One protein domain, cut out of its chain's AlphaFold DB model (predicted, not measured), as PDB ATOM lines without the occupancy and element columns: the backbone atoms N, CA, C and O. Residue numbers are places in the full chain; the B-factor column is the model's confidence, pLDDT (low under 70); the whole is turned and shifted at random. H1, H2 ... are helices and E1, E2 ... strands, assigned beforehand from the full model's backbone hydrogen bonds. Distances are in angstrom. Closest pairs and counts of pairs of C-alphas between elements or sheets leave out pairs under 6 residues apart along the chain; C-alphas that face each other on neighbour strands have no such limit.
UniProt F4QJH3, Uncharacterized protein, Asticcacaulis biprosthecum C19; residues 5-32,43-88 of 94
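This is residues 5 to 32 and 43 to 88 of the 94 residues of an uncharacterized protein of Asticcacaulis biprosthecum C19 (UniProt F4QJH3). Two small three-stranded antiparallel sheets stand end to end, E1 E2 E3 and E5 E4 E6, joined where strand E3 runs on into E4; the single helix H1 lies beside the place where they join and grazes both. A long loop, residues 71 to 84, leads from E5 at one edge of the second sheet round to E6 at its other edge. The printed part has 74 residues, with one named helix followed by six named strands, H1 E1 E2 E3 E4 E5 E6; under half of the residues are in named elements, and the class is mixed, helices and strands. The whole is compact, with a radius of gyration of the C-alphas of 12.0 A, and spans 34 by 28 by 20 A.

The printed part begins at Glu 5. H1 is residues 11 to 22, 16.3 A from first to last C-alpha, beginning with C-alpha 11 at (41.458, -11.299, 46.343). E1 is residues 25 to 28, 10.3 A long. After the cut come E2, residues 47 to 50, and E3, residues 56 to 59, each 9.8 A long; C-alpha 59 is at (34.511, -21.935, 39.811). E4 is residues 62 to 65, 9.8 A, and E5 is residues 68 to 70, 6.4 A. E6, residues 85 to 87, 6.2 A, ends with C-alpha 87 at (31.281, -13.171, 43.497).

In the first sheet E2 is the inner strand. E1 and E2 are antiparallel at 158 degrees, with N 48 and O 27 2.7 A apart, within hydrogen-bond range. E2 and E3 form a hairpin at 144 degrees, with N 47 and O 59 at 2.8 A. E3 runs on into E4 across a break of 2 residues, at 38 degrees. In the second sheet E4 is the inner strand. E4 and E5 form a hairpin at 147 degrees, with N 63 and O 70 at 2.8 A. E4 and E6 are antiparallel at 161 degrees, with N 64 and O 85 at 2.8 A. H1 only grazes the first sheet, with its residues 12 to 19; its closest C-alphas to E1 are those of Glu 19 and Thr 25, 5.4 A apart. It only grazes the second sheet too, with its residues 11 to 18; its closest C-alphas to E6 are those of Ala 14 and Val 86, 7.6 A apart. Every O i to N i+4 pair in H1 is within hydrogen-bond range. E1 and E6, for instance, are apart.

The two C-alphas farthest apart are those of Thr 32 and Asn 82, 34.9 A. Residues 33 to 42 are not printed, and C-alphas 32 and 43 are 15.2 A apart across this cut. The link from E5 to E6 is long, with 14 residues. The mean pLDDT of the printed part is 84.1; residues 5 to 7 and residue 54 are under 70.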
ATOM      1  N   GLU A   5      29.905  -9.264  51.312       58.44
ATOM      2  CA  GLU A   5      30.729  -8.062  51.408       58.44
ATOM      3  C   GLU A   5      32.010  -8.400  52.163       58.44
ATOM      4  O   GLU A   5      31.975  -8.890  53.295       58.44
ATOM      5  N   VAL A   6      33.148  -8.128  51.530       61.00
ATOM      6  CA  VAL A   6      34.461  -8.434  52.089       61.00
ATOM      7  C   VAL A   6      35.161  -7.149  52.469       61.00
ATOM      8  O   VAL A   6      35.390  -6.286  51.626       61.00
ATOM      9  N   SER A   7      35.595  -7.047  53.723       67.75
ATOM     10  CA  SER A   7      36.641  -6.094  54.092       67.75
ATOM     11  C   SER A   7      37.990  -6.796  53.932       67.75
ATOM     12  O   SER A   7      38.558  -7.306  54.895       67.75
ATOM     13  N   ALA A   8      38.453  -6.917  52.687       78.06
ATOM     14  CA  ALA A   8      39.740  -7.515  52.337       78.06
ATOM     15  C   ALA A   8      40.537  -6.550  51.461       78.06
ATOM     16  O   ALA A   8      39.964  -5.836  50.640       78.06
ATOM     17  N   ALA A   9      41.860  -6.536  51.620       85.69
ATOM     18  CA  ALA A   9      42.735  -5.715  50.788       85.69
ATOM     19  C   ALA A   9      43.030  -6.376  49.432       85.69
ATOM     20  O   ALA A   9      43.289  -5.684  48.447       85.69
ATOM     21  N   THR A  10      42.992  -7.711  49.371       91.25
ATOM     22  CA  THR A  10      43.287  -8.484  48.159       91.25
ATOM     23  C   THR A  10      42.300  -9.622  47.932       91.25
ATOM     24  O   THR A  10      41.641 -10.094  48.864       91.25
ATOM     25  N   LEU A  11      42.243 -10.116  46.693       89.06
ATOM     26  CA  LEU A  11      41.458 -11.299  46.343       89.06
ATOM     27  C   LEU A  11      41.829 -12.514  47.205       89.06
ATOM     28  O   LEU A  11      40.950 -13.219  47.688       89.06
ATOM     29  N   GLY A  12      43.120 -12.758  47.434       89.12
ATOM     30  CA  GLY A  12      43.579 -13.876  48.257       89.12
ATOM     31  C   GLY A  12      43.118 -13.775  49.712       89.12
ATOM     32  O   GLY A  12      42.799 -14.789  50.329       89.12
ATOM     33  N   GLU A  13      43.039 -12.563  50.262       89.75
ATOM     34  CA  GLU A  13      42.471 -12.343  51.593       89.75
ATOM     35  C   GLU A  13      40.955 -12.572  51.599       89.75
ATOM     36  O   GLU A  13      40.447 -13.238  52.501       89.75
ATOM     37  N   ALA A  14      40.245 -12.109  50.566       88.56
ATOM     38  CA  ALA A  14      38.815 -12.354  50.423       88.56
ATOM     39  C   ALA A  14      38.479 -13.842  50.331       88.56
ATOM     40  O   ALA A  14      37.574 -14.315  51.017       88.56
ATOM     41  N   ILE A  15      39.256 -14.592  49.547       88.88
ATOM     42  CA  ILE A  15      39.127 -16.043  49.443       88.88
ATOM     43  C   ILE A  15      39.310 -16.689  50.819       88.88
ATOM     44  O   ILE A  15      38.449 -17.451  51.238       88.88
ATOM     45  N   ARG A  16      40.353 -16.329  51.578       89.25
ATOM     46  CA  ARG A  16      40.576 -16.888  52.925       89.25
ATOM     47  C   ARG A  16      39.437 -16.588  53.898       89.25
ATOM     48  O   ARG A  16      39.075 -17.445  54.702       89.25
ATOM     49  N   GLN A  17      38.884 -15.375  53.855       87.75
ATOM     50  CA  GLN A  17      37.730 -15.018  54.685       87.75
ATOM     51  C   GLN A  17      36.503 -15.858  54.308       87.75
ATOM     52  O   GLN A  17      35.798 -16.345  55.191       87.75
ATOM     53  N   PHE A  18      36.283 -16.085  53.013       85.50
ATOM     54  CA  PHE A  18      35.206 -16.932  52.508       85.50
ATOM     55  C   PHE A  18      35.393 -18.409  52.888       85.50
ATOM     56  O   PHE A  18      34.467 -19.030  53.410       85.50
ATOM     57  N   GLU A  19      36.598 -18.956  52.717       87.69
ATOM     58  CA  GLU A  19      36.969 -20.306  53.158       87.69
ATOM     59  C   GLU A  19      36.651 -20.519  54.641       87.69
ATOM     60  O   GLU A  19      35.999 -21.498  55.007       87.69
ATOM     61  N   ALA A  20      37.042 -19.566  55.493       86.31
ATOM     62  CA  ALA A  20      36.784 -19.619  56.927       86.31
ATOM     63  C   ALA A  20      35.290 -19.485  57.272       86.31
ATOM     64  O   ALA A  20      34.797 -20.193  58.150       86.31
ATOM     65  N   ALA A  21      34.562 -18.596  56.589       84.69
ATOM     66  CA  ALA A  21      33.149 -18.339  56.857       84.69
ATOM     67  C   ALA A  21      32.244 -19.513  56.457       84.69
ATOM     68  O   ALA A  21      31.293 -19.828  57.171       84.69
ATOM     69  N   PHE A  22      32.544 -20.169  55.333       81.50
ATOM     70  CA  PHE A  22      31.713 -21.237  54.772       81.50
ATOM     71  C   PHE A  22      32.285 -22.643  54.996       81.50
ATOM     72  O   PHE A  22      31.638 -23.618  54.626       81.50
ATOM     73  N   SER A  23      33.452 -22.763  55.644       84.81
ATOM     74  CA  SER A  23      34.173 -24.036  55.826       84.81
ATOM     75  C   SER A  23      34.419 -24.754  54.494       84.81
ATOM     76  O   SER A  23      34.130 -25.940  54.332       84.81
ATOM     77  N   VAL A  24      34.934 -23.997  53.526       86.06
ATOM     78  CA  VAL A  24      35.257 -24.459  52.168       86.06
ATOM     79  C   VAL A  24      36.737 -24.240  51.884       86.06
ATOM     80  O   VAL A  24      37.430 -23.554  52.631       86.06
ATOM     81  N   THR A  25      37.232 -24.822  50.801       88.44
ATOM     82  CA  THR A  25      38.588 -24.583  50.300       88.44
ATOM     83  C   THR A  25      38.511 -24.142  48.852       88.44
ATOM     84  O   THR A  25      37.825 -24.768  48.045       88.44
ATOM     85  N   VAL A  26      39.218 -23.066  48.525       88.44
ATOM     86  CA  VAL A  26      39.311 -22.491  47.190       88.44
ATOM     87  C   VAL A  26      40.784 -22.384  46.818       88.44
ATOM     88  O   VAL A  26      41.560 -21.672  47.447       88.44
ATOM     89  N   SER A  27      41.194 -23.102  45.776       88.38
ATOM     90  CA  SER A  27      42.596 -23.160  45.350       88.38
ATOM     91  C   SER A  27      42.739 -22.954  43.845       88.38
ATOM     92  O   SER A  27      41.831 -23.311  43.096       88.38
ATOM     93  N   PRO A  28      43.846 -22.373  43.354       88.75
ATOM     94  CA  PRO A  28      44.056 -22.195  41.921       88.75
ATOM     95  C   PRO A  28      43.958 -23.525  41.161       88.75
ATOM     96  O   PRO A  28      44.603 -24.507  41.530       88.75
ATOM     97  N   TYR A  29      43.169 -23.549  40.087       87.25
ATOM     98  CA  TYR A  29      43.140 -24.673  39.154       87.25
ATOM     99  C   TYR A  29      44.498 -24.826  38.458       87.25
ATOM    100  O   TYR A  29      45.093 -23.834  38.036       87.25
ATOM    101  N   ASP A  30      44.984 -26.054  38.320       83.69
ATOM    102  CA  ASP A  30      46.308 -26.409  37.797       83.69
ATOM    103  C   ASP A  30      46.273 -27.039  36.394       83.69
ATOM    104  O   ASP A  30      47.323 -27.394  35.858       83.69
ATOM    105  N   GLY A  31      45.094 -27.123  35.767       81.69
ATOM    106  CA  GLY A  31      44.962 -27.610  34.393       81.69
ATOM    107  C   GLY A  31      44.850 -29.130  34.279       81.69
ATOM    108  O   GLY A  31      44.974 -29.653  33.173       81.69
ATOM    109  N   THR A  32      44.655 -29.851  35.390       79.62
ATOM    110  CA  THR A  32      44.632 -31.324  35.390       79.62
ATOM    111  C   THR A  32      43.333 -31.942  34.878       79.62
ATOM    112  O   THR A  32      43.304 -33.147  34.634       79.62
ATOM    113  N   PRO A  43      45.379 -16.777  30.173       71.06
ATOM    114  CA  PRO A  43      45.637 -16.657  31.593       71.06
ATOM    115  C   PRO A  43      44.696 -17.565  32.394       71.06
ATOM    116  O   PRO A  43      43.506 -17.697  32.099       71.06
ATOM    117  N   ARG A  44      45.251 -18.182  33.438       81.75
ATOM    118  CA  ARG A  44      44.562 -19.158  34.285       81.75
ATOM    119  C   ARG A  44      43.435 -18.482  35.054       81.75
ATOM    120  O   ARG A  44      43.716 -17.617  35.878       81.75
ATOM    121  N   ARG A  45      42.190 -18.861  34.773       81.31
ATOM    122  CA  ARG A  45      40.995 -18.195  35.317       81.31
ATOM    123  C   ARG A  45      40.337 -18.952  36.471       81.31
ATOM    124  O   ARG A  45      40.000 -18.345  37.474       81.31
ATOM    125  N   TYR A  46      40.245 -20.276  36.357       84.94
ATOM    126  CA  TYR A  46      39.433 -21.092  37.258       84.94
ATOM    127  C   TYR A  46      40.097 -21.380  38.605       84.94
ATOM    128  O   TYR A  46      41.322 -21.418  38.725       84.94
ATOM    129  N   PHE A  47      39.280 -21.686  39.600       87.94
ATOM    130  CA  PHE A  47      39.690 -22.174  40.908       87.94
ATOM    131  C   PHE A  47      38.954 -23.477  41.213       87.94
ATOM    132  O   PHE A  47      37.805 -23.661  40.821       87.94
ATOM    133  N   PHE A  48      39.606 -24.387  41.924       87.56
ATOM    134  CA  PHE A  48      38.935 -25.502  42.570       87.56
ATOM    135  C   PHE A  48      38.226 -25.008  43.816       87.56
ATOM    136  O   PHE A  48      38.873 -24.439  44.687       87.56
ATOM    137  N   TYR A  49      36.942 -25.309  43.924       86.75
ATOM    138  CA  TYR A  49      36.169 -25.216  45.148       86.75
ATOM    139  C   TYR A  49      35.968 -26.623  45.710       86.75
ATOM    140  O   TYR A  49      35.629 -27.540  44.957       86.75
ATOM    141  N   SER A  50      36.141 -26.796  47.019       85.00
ATOM    142  CA  SER A  50      35.740 -28.007  47.732       85.00
ATOM    143  C   SER A  50      35.057 -27.703  49.059       85.00
ATOM    144  O   SER A  50      35.525 -26.854  49.817       85.00
ATOM    145  N   ASN A  51      33.977 -28.420  49.362       82.69
ATOM    146  CA  ASN A  51      33.258 -28.341  50.637       82.69
ATOM    147  C   ASN A  51      33.547 -29.564  51.535       82.69
ATOM    148  O   ASN A  51      34.277 -30.482  51.159       82.69
ATOM    149  N   ALA A  52      32.949 -29.577  52.730       76.50
ATOM    150  CA  ALA A  52      33.065 -30.680  53.689       76.50
ATOM    151  C   ALA A  52      32.517 -32.025  53.169       76.50
ATOM    152  O   ALA A  52      32.960 -33.075  53.630       76.50
ATOM    153  N   ASP A  53      31.605 -31.999  52.193       74.44
ATOM    154  CA  ASP A  53      31.022 -33.191  51.560       74.44
ATOM    155  C   ASP A  53      31.931 -33.802  50.474       74.44
ATOM    156  O   ASP A  53      31.562 -34.782  49.832       74.44
ATOM    157  N   ALA A  54      33.144 -33.259  50.301       64.94
ATOM    158  CA  ALA A  54      34.135 -33.652  49.299       64.94
ATOM    159  C   ALA A  54      33.699 -33.438  47.838       64.94
ATOM    160  O   ALA A  54      34.369 -33.924  46.920       64.94
ATOM    161  N   ASP A  55      32.645 -32.654  47.602       74.31
ATOM    162  CA  ASP A  55      32.327 -32.182  46.261       74.31
ATOM    163  C   ASP A  55      33.414 -31.211  45.817       74.31
ATOM    164  O   ASP A  55      33.651 -30.187  46.460       74.31
ATOM    165  N   ARG A  56      34.081 -31.539  44.709       76.31
ATOM    166  CA  ARG A  56      35.094 -30.689  44.086       76.31
ATOM    167  C   ARG A  56      34.606 -30.247  42.718       76.31
ATOM    168  O   ARG A  56      34.372 -31.084  41.851       76.31
ATOM    169  N   PHE A  57      34.502 -28.943  42.510       81.56
ATOM    170  CA  PHE A  57      34.116 -28.370  41.224       81.56
ATOM    171  C   PHE A  57      34.934 -27.125  40.897       81.56
ATOM    172  O   PHE A  57      35.613 -26.559  41.753       81.56
ATOM    173  N   LEU A  58      34.904 -26.733  39.626       83.44
ATOM    174  CA  LEU A  58      35.579 -25.538  39.143       83.44
ATOM    175  C   LEU A  58      34.636 -24.338  39.225       83.44
ATOM    176  O   LEU A  58      33.476 -24.417  38.812       83.44
ATOM    177  N   ILE A  59      35.166 -23.240  39.749       83.56
ATOM    178  CA  ILE A  59      34.511 -21.935  39.811       83.56
ATOM    179  C   ILE A  59      35.374 -20.896  39.097       83.56
ATOM    180  O   ILE A  59      36.594 -21.050  38.992       83.56
ATOM    181  N   ASP A  60      34.742 -19.833  38.620       85.25
ATOM    182  CA  ASP A  60      35.417 -18.600  38.220       85.25
ATOM    183  C   ASP A  60      35.055 -17.509  39.228       85.25
ATOM    184  O   ASP A  60      33.955 -17.520  39.781       85.25
ATOM    185  N   ILE A  61      35.986 -16.601  39.498       86.31
ATOM    186  CA  ILE A  61      35.797 -15.563  40.510       86.31
ATOM    187  C   ILE A  61      35.713 -14.217  39.813       86.31
ATOM    188  O   ILE A  61      36.629 -13.830  39.085       86.31
ATOM    189  N   HIS A  62      34.632 -13.492  40.085       87.88
ATOM    190  CA  HIS A  62      34.373 -12.171  39.531       87.88
ATOM    191  C   HIS A  62      34.296 -11.137  40.649       87.88
ATOM    192  O   HIS A  62      33.864 -11.417  41.765       87.88
ATOM    193  N   ILE A  63      34.746  -9.924  40.358       88.25
ATOM    194  CA  ILE A  63      34.644  -8.777  41.254       88.25
ATOM    195  C   ILE A  63      33.725  -7.768  40.585       88.25
ATOM    196  O   ILE A  63      34.002  -7.313  39.478       88.25
ATOM    197  N   PHE A  64      32.653  -7.392  41.267       87.94
ATOM    198  CA  PHE A  64      31.743  -6.355  40.815       87.94
ATOM    199  C   PHE A  64      32.064  -5.047  41.531       87.94
ATOM    200  O   PHE A  64      31.933  -4.943  42.751       87.94
ATOM    201  N   ARG A  65      32.469  -4.039  40.755       88.00
ATOM    202  CA  ARG A  65      32.739  -2.677  41.228       88.00
ATOM    203  C   ARG A  65      31.698  -1.734  40.641       88.00
ATOM    204  O   ARG A  65      31.823  -1.246  39.517       88.00
ATOM    205  N   GLY A  66      30.628  -1.494  41.395       86.31
ATOM    206  CA  GLY A  66      29.472  -0.752  40.894       86.31
ATOM    207  C   GLY A  66      28.775  -1.515  39.762       86.31
ATOM    208  O   GLY A  66      28.098  -2.503  40.019       86.31
ATOM    209  N   THR A  67      28.927  -1.051  38.519       85.44
ATOM    210  CA  THR A  67      28.381  -1.712  37.314       85.44
ATOM    211  C   THR A  67      29.441  -2.440  36.489       85.44
ATOM    212  O   THR A  67      29.114  -2.993  35.441       85.44
ATOM    213  N   GLU A  68      30.709  -2.380  36.899       87.69
ATOM    214  CA  GLU A  68      31.817  -3.025  36.199       87.69
ATOM    215  C   GLU A  68      32.048  -4.431  36.755       87.69
ATOM    216  O   GLU A  68      32.169  -4.608  37.966       87.69
ATOM    217  N   GLU A  69      32.123  -5.417  35.861       88.62
ATOM    218  CA  GLU A  69      32.560  -6.775  36.175       88.62
ATOM    219  C   GLU A  69      34.044  -6.916  35.839       88.62
ATOM    220  O   GLU A  69      34.488  -6.632  34.722       88.62
ATOM    221  N   ILE A  70      34.819  -7.365  36.818       88.69
ATOM    222  CA  ILE A  70      36.257  -7.541  36.715       88.69
ATOM    223  C   ILE A  70      36.566  -9.013  36.963       88.69
ATOM    224  O   ILE A  70      36.271  -9.547  38.027       88.69
ATOM    225  N   CYS A  71      37.221  -9.660  36.000       86.75
ATOM    226  CA  CYS A  71      37.755 -11.010  36.162       86.75
ATOM    227  C   CYS A  71      39.246 -10.919  36.556       86.75
ATOM    228  O   CYS A  71      40.108 -10.756  35.678       86.75
ATOM    229  N   PRO A  72      39.590 -10.998  37.860       86.31
ATOM    230  CA  PRO A  72      40.977 -10.996  38.324       86.31
ATOM    231  C   PRO A  72      41.721 -12.283  37.953       86.31
ATOM    232  O   PRO A  72      42.951 -12.319  38.065       86.31
ATOM    233  N   LYS A  73      41.005 -13.323  37.490       87.25
ATOM    234  CA  LYS A  73      41.558 -14.650  37.190       87.25
ATOM    235  C   LYS A  73      42.252 -15.206  38.443       87.25
ATOM    236  O   LYS A  73      41.863 -14.886  39.561       87.25
ATOM    237  N   GLN A  74      43.328 -15.978  38.289       87.56
ATOM    238  CA  GLN A  74      44.141 -16.469  39.410       87.56
ATOM    239  C   GLN A  74      45.074 -15.428  40.063       87.56
ATOM    240  O   GLN A  74      46.015 -15.803  40.763       87.56
ATOM    241  N   ASN A  75      44.858 -14.123  39.861       89.12
ATOM    242  CA  ASN A  75      45.674 -13.101  40.516       89.12
ATOM    243  C   ASN A  75      45.222 -12.872  41.970       89.12
ATOM    244  O   ASN A  75      44.406 -11.997  42.250       89.12
ATOM    245  N   LEU A  76      45.777 -13.649  42.903       88.12
ATOM    246  CA  LEU A  76      45.480 -13.539  44.338       88.12
ATOM    247  C   LEU A  76      45.886 -12.184  44.943       88.12
ATOM    248  O   LEU A  76      45.299 -11.759  45.935       88.12
ATOM    249  N   ASP A  77      46.849 -11.493  44.336       91.19
ATOM    250  CA  ASP A  77      47.306 -10.169  44.763       91.19
ATOM    251  C   ASP A  77      46.465  -9.033  44.158       91.19
ATOM    252  O   ASP A  77      46.804  -7.858  44.311       91.19
ATOM    253  N   TYR A  78      45.370  -9.353  43.452       89.62
ATOM    254  CA  TYR A  78      44.489  -8.339  42.884       89.62
ATOM    255  C   TYR A  78      43.918  -7.444  44.001       89.62
ATOM    256  O   TYR A  78      43.289  -7.971  44.925       89.62
ATOM    257  N   PRO A  79      44.118  -6.113  43.935       90.56
ATOM    258  CA  PRO A  79      43.687  -5.203  44.986       90.56
ATOM    259  C   PRO A  79      42.174  -4.988  44.940       90.56
ATOM    260  O   PRO A  79      41.619  -4.586  43.912       90.56
ATOM    261  N   LEU A  80      41.520  -5.208  46.078       88.62
ATOM    262  CA  LEU A  80      40.102  -4.918  46.261       88.62
ATOM    263  C   LEU A  80      39.913  -3.488  46.772       88.62
ATOM    264  O   LEU A  80      40.741  -2.943  47.504       88.62
ATOM    265  N   GLN A  81      38.819  -2.866  46.353       86.75
ATOM    266  CA  GLN A  81      38.392  -1.543  46.786       86.75
ATOM    267  C   GLN A  81      37.167  -1.652  47.689       86.75
ATOM    268  O   GLN A  81      36.414  -2.621  47.657       86.75
ATOM    269  N   ASN A  82      36.963  -0.628  48.515       81.81
ATOM    270  CA  ASN A  82      35.790  -0.573  49.374       81.81
ATOM    271  C   ASN A  82      34.514  -0.476  48.518       81.81
ATOM    272  O   ASN A  82      34.427   0.392  47.647       81.81
ATOM    273  N   GLY A  83      33.546  -1.356  48.779       81.75
ATOM    274  CA  GLY A  83      32.327  -1.506  47.982       81.75
ATOM    275  C   GLY A  83      32.437  -2.503  46.825       81.75
ATOM    276  O   GLY A  83      31.452  -2.688  46.112       81.75
ATOM    277  N   ASP A  84      33.592  -3.151  46.636       85.88
ATOM    278  CA  ASP A  84      33.701  -4.290  45.725       85.88
ATOM    279  C   ASP A  84      32.916  -5.486  46.272       85.88
ATOM    280  O   ASP A  84      33.014  -5.840  47.450       85.88
ATOM    281  N   ILE A  85      32.173  -6.147  45.391       84.00
ATOM    282  CA  ILE A  85      31.477  -7.394  45.691       84.00
ATOM    283  C   ILE A  85      32.254  -8.523  45.029       84.00
ATOM    284  O   ILE A  85      32.384  -8.554  43.807       84.00
ATOM    285  N   VAL A  86      32.770  -9.457  45.828       85.19
ATOM    286  CA  VAL A  86      33.454 -10.643  45.304       85.19
ATOM    287  C   VAL A  86      32.422 -11.744  45.119       85.19
ATOM    288  O   VAL A  86      31.879 -12.278  46.088       85.19
ATOM    289  N   ASP A  87      32.156 -12.077  43.864       84.56
ATOM    290  CA  ASP A  87      31.281 -13.171  43.497       84.56
ATOM    291  C   ASP A  87      32.090 -14.445  43.260       84.56
ATOM    292  O   ASP A  87      32.869 -14.572  42.314       84.56
ATOM    293  N   MET A  88      31.890 -15.389  44.171       76.62
ATOM    294  CA  MET A  88      32.394 -16.760  44.094       76.62
ATOM    295  C   MET A  88      31.237 -17.742  43.858       76.62
ATOM    296  O   MET A  88      31.357 -18.930  44.169       76.62
TER     297      MET A  88